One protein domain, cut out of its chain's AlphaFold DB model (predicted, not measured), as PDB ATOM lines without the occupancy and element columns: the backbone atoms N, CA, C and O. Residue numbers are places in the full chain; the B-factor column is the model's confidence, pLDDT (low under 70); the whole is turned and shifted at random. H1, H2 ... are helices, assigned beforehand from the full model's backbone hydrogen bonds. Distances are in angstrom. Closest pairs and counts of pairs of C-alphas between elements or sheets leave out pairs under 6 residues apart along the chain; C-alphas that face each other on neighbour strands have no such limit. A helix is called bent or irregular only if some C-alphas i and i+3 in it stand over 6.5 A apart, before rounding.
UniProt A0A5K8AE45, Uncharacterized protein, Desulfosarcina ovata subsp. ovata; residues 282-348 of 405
ATOM      1  N   GLU A 282     217.271 244.017 228.777       78.19
ATOM      2  CA  GLU A 282     217.338 244.650 230.104       78.19
ATOM      3  C   GLU A 282     216.077 244.429 230.954       78.19
ATOM      4  O   GLU A 282     216.184 244.075 232.122       78.19
ATOM      5  N   ILE A 283     214.879 244.566 230.377       76.44
ATOM      6  CA  ILE A 283     213.610 244.363 231.101       76.44
ATOM      7  C   ILE A 283     213.534 242.948 231.686       76.44
ATOM      8  O   ILE A 283     213.244 242.761 232.868       76.44
ATOM      9  N   ILE A 284     213.823 241.947 230.854       78.94
ATOM     10  CA  ILE A 284     213.775 240.536 231.232       78.94
ATOM     11  C   ILE A 284     214.906 240.232 232.223       78.94
ATOM     12  O   ILE A 284     214.690 239.537 233.215       78.94
ATOM     13  N   GLU A 285     216.098 240.788 232.013       79.50
ATOM     14  CA  GLU A 285     217.235 240.578 232.913       79.50
ATOM     15  C   GLU A 285     217.027 241.181 234.292       79.50
ATOM     16  O   GLU A 285     217.275 240.507 235.290       79.50
ATOM     17  N   ASN A 286     216.536 242.417 234.358       79.75
ATOM     18  CA  ASN A 286     216.232 243.106 235.606       79.75
ATOM     19  C   ASN A 286     215.125 242.376 236.364       79.75
ATOM     20  O   ASN A 286     215.206 242.222 237.588       79.75
ATOM     21  N   PHE A 287     214.128 241.855 235.645       83.69
ATOM     22  CA  PHE A 287     213.097 241.005 236.220       83.69
ATOM     23  C   PHE A 287     213.697 239.734 236.837       83.69
ATOM     24  O   PHE A 287     213.603 239.533 238.049       83.69
ATOM     25  N   PHE A 288     214.416 238.916 236.060       83.06
ATOM     26  CA  PHE A 288     215.053 237.700 236.583       83.06
ATOM     27  C   PHE A 288     216.101 237.991 237.662       83.06
ATOM     28  O   PHE A 288     216.291 237.189 238.580       83.06
ATOM     29  N   GLY A 289     216.800 239.120 237.573       82.81
ATOM     30  CA  GLY A 289     217.721 239.623 238.585       82.81
ATOM     31  C   GLY A 289     217.000 239.875 239.903       82.81
ATOM     32  O   GLY A 289     217.425 239.360 240.938       82.81
ATOM     33  N   THR A 290     215.866 240.573 239.856       84.62
ATOM     34  CA  THR A 290     215.006 240.839 241.016       84.62
ATOM     35  C   THR A 290     214.516 239.543 241.652       84.62
ATOM     36  O   THR A 290     214.668 239.380 242.866       84.62
ATOM     37  N   ILE A 291     214.038 238.586 240.847       86.19
ATOM     38  CA  ILE A 291     213.616 237.270 241.353       86.19
ATOM     39  C   ILE A 291     214.788 236.562 242.034       86.19
ATOM     40  O   ILE A 291     214.683 236.164 243.193       86.19
ATOM     41  N   LYS A 292     215.944 236.466 241.362       85.81
ATOM     42  CA  LYS A 292     217.149 235.838 241.925       85.81
ATOM     43  C   LYS A 292     217.552 236.505 243.239       85.81
ATOM     44  O   LYS A 292     217.861 235.813 244.201       85.81
ATOM     45  N   HIS A 293     217.552 237.833 243.319       84.94
ATOM     46  CA  HIS A 293     217.881 238.546 244.554       84.94
ATOM     47  C   HIS A 293     216.867 238.301 245.675       84.94
ATOM     48  O   HIS A 293     217.278 238.139 246.826       84.94
ATOM     49  N   GLY A 294     215.571 238.256 245.363       85.06
ATOM     50  CA  GLY A 294     214.525 237.855 246.305       85.06
ATOM     51  C   GLY A 294     214.785 236.458 246.865       85.06
ATOM     52  O   GLY A 294     214.867 236.282 248.081       85.06
ATOM     53  N   GLU A 295     215.050 235.499 245.984       84.62
ATOM     54  CA  GLU A 295     215.296 234.109 246.361       84.62
ATOM     55  C   GLU A 295     216.583 233.907 247.163       84.62
ATOM     56  O   GLU A 295     216.575 233.185 248.162       84.62
ATOM     57  N   ARG A 296     217.681 234.599 246.826       86.31
ATOM     58  CA  ARG A 296     218.905 234.564 247.652       86.31
ATOM     59  C   ARG A 296     218.671 235.143 249.045       86.31
ATOM     60  O   ARG A 296     219.224 234.624 250.008       86.31
ATOM     61  N   ARG A 297     217.859 236.201 249.172       84.94
ATOM     62  CA  ARG A 297     217.510 236.781 250.481       84.94
ATOM     63  C   ARG A 297     216.627 235.846 251.305       84.94
ATOM     64  O   ARG A 297     216.842 235.740 252.505       84.94
ATOM     65  N   ARG A 298     215.671 235.166 250.665       83.31
ATOM     66  CA  ARG A 298     214.755 234.215 251.310       83.31
ATOM     67  C   ARG A 298     215.462 232.936 251.761       83.31
ATOM     68  O   ARG A 298     215.260 232.491 252.882       83.31
ATOM     69  N   SER A 299     216.278 232.348 250.888       83.38
ATOM     70  CA  SER A 299     216.916 231.041 251.115       83.38
ATOM     71  C   SER A 299     218.303 231.120 251.761       83.38
ATOM     72  O   SER A 299     218.791 230.122 252.288       83.38
ATOM     73  N   GLY A 300     218.984 232.268 251.664       86.12
ATOM     74  CA  GLY A 300     220.394 232.430 252.034       86.12
ATOM     75  C   GLY A 300     221.389 231.766 251.068       86.12
ATOM     76  O   GLY A 300     222.598 231.832 251.295       86.12
ATOM     77  N   ARG A 301     220.925 231.120 249.989       81.25
ATOM     78  CA  ARG A 301     221.774 230.351 249.066       81.25
ATOM     79  C   ARG A 301     222.293 231.215 247.922       81.25
ATOM     80  O   ARG A 301     221.604 232.095 247.416       81.25
ATOM     81  N   LYS A 302     223.523 230.944 247.471       80.19
ATOM     82  CA  LYS A 302     224.124 231.626 246.308       80.19
ATOM     83  C   LYS A 302     223.664 231.021 244.976       80.19
ATOM     84  O   LYS A 302     223.331 231.775 244.056       80.19
ATOM     85  N   ASN A 303     223.676 229.690 244.892       84.38
ATOM     86  CA  ASN A 303     223.271 228.917 243.720       84.38
ATOM     87  C   ASN A 303     221.791 228.562 243.858       84.38
ATOM     88  O   ASN A 303     221.415 227.979 244.869       84.38
ATOM     89  N   LEU A 304     220.994 228.929 242.854       82.12
ATOM     90  CA  LEU A 304     219.532 228.806 242.876       82.12
ATOM     91  C   LEU A 304     218.992 227.872 241.783       82.12
ATOM     92  O   LEU A 304     217.797 227.866 241.532       82.12
ATOM     93  N   THR A 305     219.859 227.126 241.090       78.06
ATOM     94  CA  THR A 305     219.477 226.295 239.933       78.06
ATOM     95  C   THR A 305     218.307 225.373 240.266       78.06
ATOM     96  O   THR A 305     217.269 225.437 239.624       78.06
ATOM     97  N   HIS A 306     218.438 224.616 241.353       75.25
ATOM     98  CA  HIS A 306     217.405 223.703 241.837       75.25
ATOM     99  C   HIS A 306     216.117 224.412 242.273       75.25
ATOM    100  O   HIS A 306     215.029 223.881 242.069       75.25
ATOM    101  N   ASP A 307     216.231 225.611 242.853       78.31
ATOM    102  CA  ASP A 307     215.070 226.403 243.255       78.31
ATOM    103  C   ASP A 307     214.277 226.841 242.013       78.31
ATOM    104  O   ASP A 307     213.068 226.647 241.965       78.31
ATOM    105  N   PHE A 308     214.954 227.356 240.981       78.62
ATOM    106  CA  PHE A 308     214.310 227.788 239.734       78.62
ATOM    107  C   PHE A 308     213.795 226.632 238.875       78.62
ATOM    108  O   PHE A 308     212.741 226.779 238.272       78.62
ATOM    109  N   GLU A 309     214.478 225.485 238.845       78.19
ATOM    110  CA  GLU A 309     213.994 224.279 238.151       78.19
ATOM    111  C   GLU A 309     212.695 223.732 238.754       78.19
ATOM    112  O   GLU A 309     211.924 223.060 238.073       78.19
ATOM    113  N   ARG A 310     212.449 224.004 240.039       75.31
ATOM    114  CA  ARG A 310     211.239 223.578 240.751       75.31
ATOM    115  C   ARG A 310     210.156 224.645 240.807       75.31
ATOM    116  O   ARG A 310     209.048 224.340 241.245       75.31
ATOM    117  N   LEU A 311     210.467 225.885 240.429       67.56
ATOM    118  CA  LEU A 311     209.466 226.938 240.384       67.56
ATOM    119  C   LEU A 311     208.557 226.710 239.171       67.56
ATOM    120  O   LEU A 311     209.060 226.553 238.057       67.56
ATOM    121  N   PRO A 312     207.229 226.723 239.362       71.56
ATOM    122  CA  PRO A 312     206.307 226.744 238.237       71.56
ATOM    123  C   PRO A 312     206.519 228.039 237.438       71.56
ATOM    124  O   PRO A 312     206.889 229.072 238.009       71.56
ATOM    125  N   ALA A 313     206.288 228.009 236.124       71.06
ATOM    126  CA  ALA A 313     206.459 229.187 235.266       71.06
ATOM    127  C   ALA A 313     205.587 230.367 235.747       71.06
ATOM    128  O   ALA A 313     205.980 231.533 235.681       71.06
ATOM    129  N   GLU A 314     204.438 230.043 236.333       78.19
ATOM    130  CA  GLU A 314     203.456 230.931 236.942       78.19
ATOM    131  C   GLU A 314     204.015 231.716 238.138       78.19
ATOM    132  O   GLU A 314     203.498 232.784 238.462       78.19
ATOM    133  N   ALA A 315     205.104 231.264 238.773       76.69
ATOM    134  CA  ALA A 315     205.742 231.994 239.869       76.69
ATOM    135  C   ALA A 315     206.204 233.401 239.446       76.69
ATOM    136  O   ALA A 315     206.216 234.326 240.259       76.69
ATOM    137  N   ALA A 316     206.534 233.589 238.164       79.44
ATOM    138  CA  ALA A 316     206.840 234.901 237.604       79.44
ATOM    139  C   ALA A 316     205.627 235.854 237.650       79.44
ATOM    140  O   ALA A 316     205.794 237.047 237.901       79.44
ATOM    141  N   LEU A 317     204.406 235.336 237.481       81.19
ATOM    142  CA  LEU A 317     203.169 236.129 237.454       81.19
ATOM    143  C   LEU A 317     202.803 236.700 238.825       81.19
ATOM    144  O   LEU A 317     202.135 237.727 238.901       81.19
ATOM    145  N   VAL A 318     203.287 236.095 239.914       82.00
ATOM    146  CA  VAL A 318     203.072 236.598 241.282       82.00
ATOM    147  C   VAL A 318     203.606 238.028 241.439       82.00
ATOM    148  O   VAL A 318     203.034 238.824 242.179       82.00
ATOM    149  N   TYR A 319     204.654 238.407 240.699       84.12
ATOM    150  CA  TYR A 319     205.200 239.767 240.742       84.12
ATOM    151  C   TYR A 319     204.241 240.830 240.189       84.12
ATOM    152  O   TYR A 319     204.378 242.000 240.556       84.12
ATOM    153  N   ASN A 320     203.242 240.437 239.389       85.88
ATOM    154  CA  ASN A 320     202.192 241.339 238.914       85.88
ATOM    155  C   ASN A 320     201.293 241.833 240.057       85.88
ATOM    156  O   ASN A 320     200.650 242.866 239.911       85.88
ATOM    157  N   LEU A 321     201.305 241.180 241.228       84.62
ATOM    158  CA  LEU A 321     200.627 241.680 242.432       84.62
ATOM    159  C   LEU A 321     201.202 243.014 242.948       84.62
ATOM    160  O   LEU A 321     200.585 243.653 243.792       84.62
ATOM    161  N   ASN A 322     202.356 243.464 242.442       84.31
ATOM    162  CA  ASN A 322     202.873 244.809 242.714       84.31
ATOM    163  C   ASN A 322     202.247 245.893 241.814       84.31
ATOM    164  O   ASN A 322     202.542 247.071 242.001       84.31
ATOM    165  N   GLN A 323     201.427 245.515 240.827       87.75
ATOM    166  CA  GLN A 323     200.775 246.440 239.901       87.75
ATOM    167  C   GLN A 323     199.317 246.677 240.327       87.75
ATOM    168  O   GLN A 323     198.533 245.724 240.319       87.75
ATOM    169  N   PRO A 324     198.922 247.918 240.676       86.19
ATOM    170  CA  PRO A 324     197.574 248.218 241.167       86.19
ATOM    171  C   PRO A 324     196.458 247.785 240.212       86.19
ATOM    172  O   PRO A 324     195.461 247.221 240.656       86.19
ATOM    173  N   ASP A 325     196.650 247.975 238.908       86.62
ATOM    174  CA  ASP A 325     195.645 247.635 237.893       86.62
ATOM    175  C   ASP A 325     195.434 246.119 237.793       86.62
ATOM    176  O   ASP A 325     194.302 245.644 237.714       86.62
ATOM    177  N   TYR A 326     196.521 245.345 237.875       85.56
ATOM    178  CA  TYR A 326     196.460 243.883 237.904       85.56
ATOM    179  C   TYR A 326     195.780 243.383 239.182       85.56
ATOM    180  O   TYR A 326     194.915 242.512 239.129       85.56
ATOM    181  N   VAL A 327     196.127 243.964 240.334       86.50
ATOM    182  CA  VAL A 327     195.489 243.652 241.621       86.50
ATOM    183  C   VAL A 327     193.993 243.953 241.572       86.50
ATOM    184  O   VAL A 327     193.199 243.112 241.992       86.50
ATOM    185  N   SER A 328     193.610 245.107 241.020       87.38
ATOM    186  CA  SER A 328     192.216 245.510 240.827       87.38
ATOM    187  C   SER A 328     191.454 244.503 239.965       87.38
ATOM    188  O   SER A 328     190.393 244.026 240.366       87.38
ATOM    189  N   ALA A 329     192.037 244.096 238.837       83.31
ATOM    190  CA  ALA A 329     191.430 243.132 237.927       83.31
ATOM    191  C   ALA A 329     191.299 241.719 238.525       83.31
ATOM    192  O   ALA A 329     190.292 241.053 238.302       83.31
ATOM    193  N   VAL A 330     192.304 241.249 239.272       79.50
ATOM    194  CA  VAL A 330     192.368 239.856 239.755       79.50
ATOM    195  C   VAL A 330     191.674 239.661 241.103       79.50
ATOM    196  O   VAL A 330     191.037 238.635 241.323       79.50
ATOM    197  N   CYS A 331     191.799 240.613 242.028       79.06
ATOM    198  CA  CYS A 331     191.273 240.471 243.391       79.06
ATOM    199  C   CYS A 331     190.654 241.757 243.966       79.06
ATOM    200  O   CYS A 331     190.255 241.780 245.132       79.06
ATOM    201  N   GLY A 332     190.529 242.827 243.173       83.88
ATOM    202  CA  GLY A 332     190.016 244.138 243.587       83.88
ATOM    203  C   GLY A 332     191.006 244.942 244.436       83.88
ATOM    204  O   GLY A 332     191.325 246.082 244.115       83.88
ATOM    205  N   SER A 333     191.515 244.359 245.519       85.50
ATOM    206  CA  SER A 333     192.584 244.942 246.331       85.50
ATOM    207  C   SER A 333     193.461 243.851 246.937       85.50
ATOM    208  O   SER A 333     193.022 242.715 247.121       85.50
ATOM    209  N   ILE A 334     194.703 244.192 247.289       84.56
ATOM    210  CA  ILE A 334     195.652 243.215 247.842       84.56
ATOM    211  C   ILE A 334     195.153 242.618 249.167       84.56
ATOM    212  O   ILE A 334     195.364 241.441 249.437       84.56
ATOM    213  N   ASP A 335     194.398 243.388 249.953       86.31
ATOM    214  CA  ASP A 335     193.781 242.927 251.202       86.31
ATOM    215  C   ASP A 335     192.649 241.916 250.965       86.31
ATOM    216  O   ASP A 335     192.270 241.168 251.867       86.31
ATOM    217  N   ARG A 336     192.111 241.869 249.740       83.69
ATOM    218  CA  ARG A 336     191.125 240.885 249.283       83.69
ATOM    219  C   ARG A 336     191.768 239.717 248.544       83.69
ATOM    220  O   ARG A 336     191.062 238.769 248.214       83.69
ATOM    221  N   LEU A 337     193.087 239.715 248.356       81.88
ATOM    222  CA  LEU A 337     193.818 238.564 247.833       81.88
ATOM    223  C   LEU A 337     193.549 237.286 248.655       81.88
ATOM    224  O   LEU A 337     193.287 236.257 248.039       81.88
ATOM    225  N   PRO A 338     193.484 237.316 250.006       83.12
ATOM    226  CA  PRO A 338     193.047 236.159 250.785       83.12
ATOM    227  C   PRO A 338     191.613 235.720 250.484       83.12
ATOM    228  O   PRO A 338     191.323 234.542 250.613       83.12
ATOM    229  N   LEU A 339     190.709 236.627 250.089       79.62
ATOM    230  CA  LEU A 339     189.334 236.281 249.707       79.62
ATOM    231  C   LEU A 339     189.267 235.670 248.305       79.62
ATOM    232  O   LEU A 339     188.487 234.745 248.101       79.62
ATOM    233  N   ALA A 340     190.081 236.162 247.368       78.19
ATOM    234  CA  ALA A 340     190.224 235.597 246.028       78.19
ATOM    235  C   ALA A 340     190.867 234.202 246.084       78.19
ATOM    236  O   ALA A 340     190.329 233.257 245.511       78.19
ATOM    237  N   PHE A 341     191.940 234.045 246.871       76.44
ATOM    238  CA  PHE A 341     192.476 232.728 247.210       76.44
ATOM    239  C   PHE A 341     191.434 231.896 247.940       76.44
ATOM    240  O   PHE A 341     191.194 230.791 247.509       76.44
ATOM    241  N   ALA A 342     190.697 232.423 248.922       76.06
ATOM    242  CA  ALA A 342     189.631 231.673 249.587       76.06
ATOM    243  C   ALA A 342     188.464 231.296 248.660       76.06
ATOM    244  O   ALA A 342     187.698 230.407 249.008       76.06
ATOM    245  N   GLN A 343     188.265 231.965 247.522       72.56
ATOM    246  CA  GLN A 343     187.281 231.576 246.509       72.56
ATOM    247  C   GLN A 343     187.812 230.441 245.629       72.56
ATOM    248  O   GLN A 343     187.095 229.461 245.444       72.56
ATOM    249  N   LEU A 344     189.072 230.517 245.189       66.62
ATOM    250  CA  LEU A 344     189.772 229.430 244.486       66.62
ATOM    251  C   LEU A 344     189.950 228.201 245.395       66.62
ATOM    252  O   LEU A 344     189.599 227.085 245.036       66.62
ATOM    253  N   ASP A 345     190.363 228.423 246.637       60.44
ATOM    254  CA  ASP A 345     190.407 227.452 247.721       60.44
ATOM    255  C   ASP A 345     188.993 227.025 248.140       60.44
ATOM    256  O   ASP A 345     188.847 225.969 248.716       60.44
ATOM    257  N   LYS A 346     187.895 227.743 247.877       60.91
ATOM    258  CA  LYS A 346     186.541 227.172 248.084       60.91
ATOM    259  C   LYS A 346     186.179 226.174 246.983       60.91
ATOM    260  O   LYS A 346     185.389 225.260 247.231       60.91
ATOM    261  N   GLU A 347     186.769 226.314 245.798       54.41
ATOM    262  CA  GLU A 347     186.703 225.321 244.721       54.41
ATOM    263  C   GLU A 347     187.676 224.149 244.963       54.41
ATOM    264  O   GLU A 347     187.314 222.996 244.719       54.41
ATOM    265  N   GLU A 348     188.858 224.398 245.539       42.97
ATOM    266  CA  GLU A 348     189.906 223.390 245.769       42.97
ATOM    267  C   GLU A 348     189.866 222.752 247.181       42.97
ATOM    268  O   GLU A 348     190.065 221.549 247.336       42.97
TER     269      GLU A 348
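This is residues 282 to 348 of the 405 residues of an uncharacterized protein of Desulfosarcina ovata subsp. ovata (UniProt A0A5K8AE45). The five helices make an open zigzag: H1 stands at one end with short H2 beside its second half, near it but touching no helix, H3 slants through the middle, and H4 makes a corner with H3, after which H5 runs the opposite way to H3 at the other end. Few contacts join the parts, and residues 342 to 348 of H5 stick out. The printed part has 67 residues with helices H1 to H5 in chain order and no named strand, and its class is all helix. It is loose, with a radius of gyration of the C-alphas of 14.4 A and spans of 36 by 28 by 19 A.

Find C-alpha 282 at (217.338, 244.650, 230.104); from there H1 runs 25.0 A to residue 299. H2 is residues 305 to 310. H3, residues 313 to 322, covers 17.7 A from C-alpha 313 at (206.459, 229.187, 235.266). H4 is residues 324 to 331. H5, residues 334 to 348, covers 20.7 A and ends at C-alpha 348, (189.906, 223.390, 245.769); it is only just irregular, with C-alphas 335 and 338 6.8 A apart.

Begin at H1, which is near H2 and near H3 but touches no helix. H2 and H3 are apart. H3 and H4 only just touch, only at the corner, with 3 pairs of C-alphas within 8 A; the closest are Leu 321 and Val 327, 5.6 A. H5 touches H4 with residues 334 to 340 alone, only at the corner, the closest C-alphas being Cys 331 and Leu 337, 5.5 A; the tilt is shallow, 29 degrees, the same way. H1 and H5 are apart. Every O i to N i+4 pair is within hydrogen-bond range in H1, H2 and H4, against 9 of 11 in H5 and 0 of 6 in H3, where 7 of 7 O i to N i+3 pairs are.

The C-alphas farthest apart, Glu 282 and Lys 346, are 39.7 A apart. The printed part has no cut, and its four links are tight. Look for pLDDT under 70 at residue 311 and residues 344 to 348.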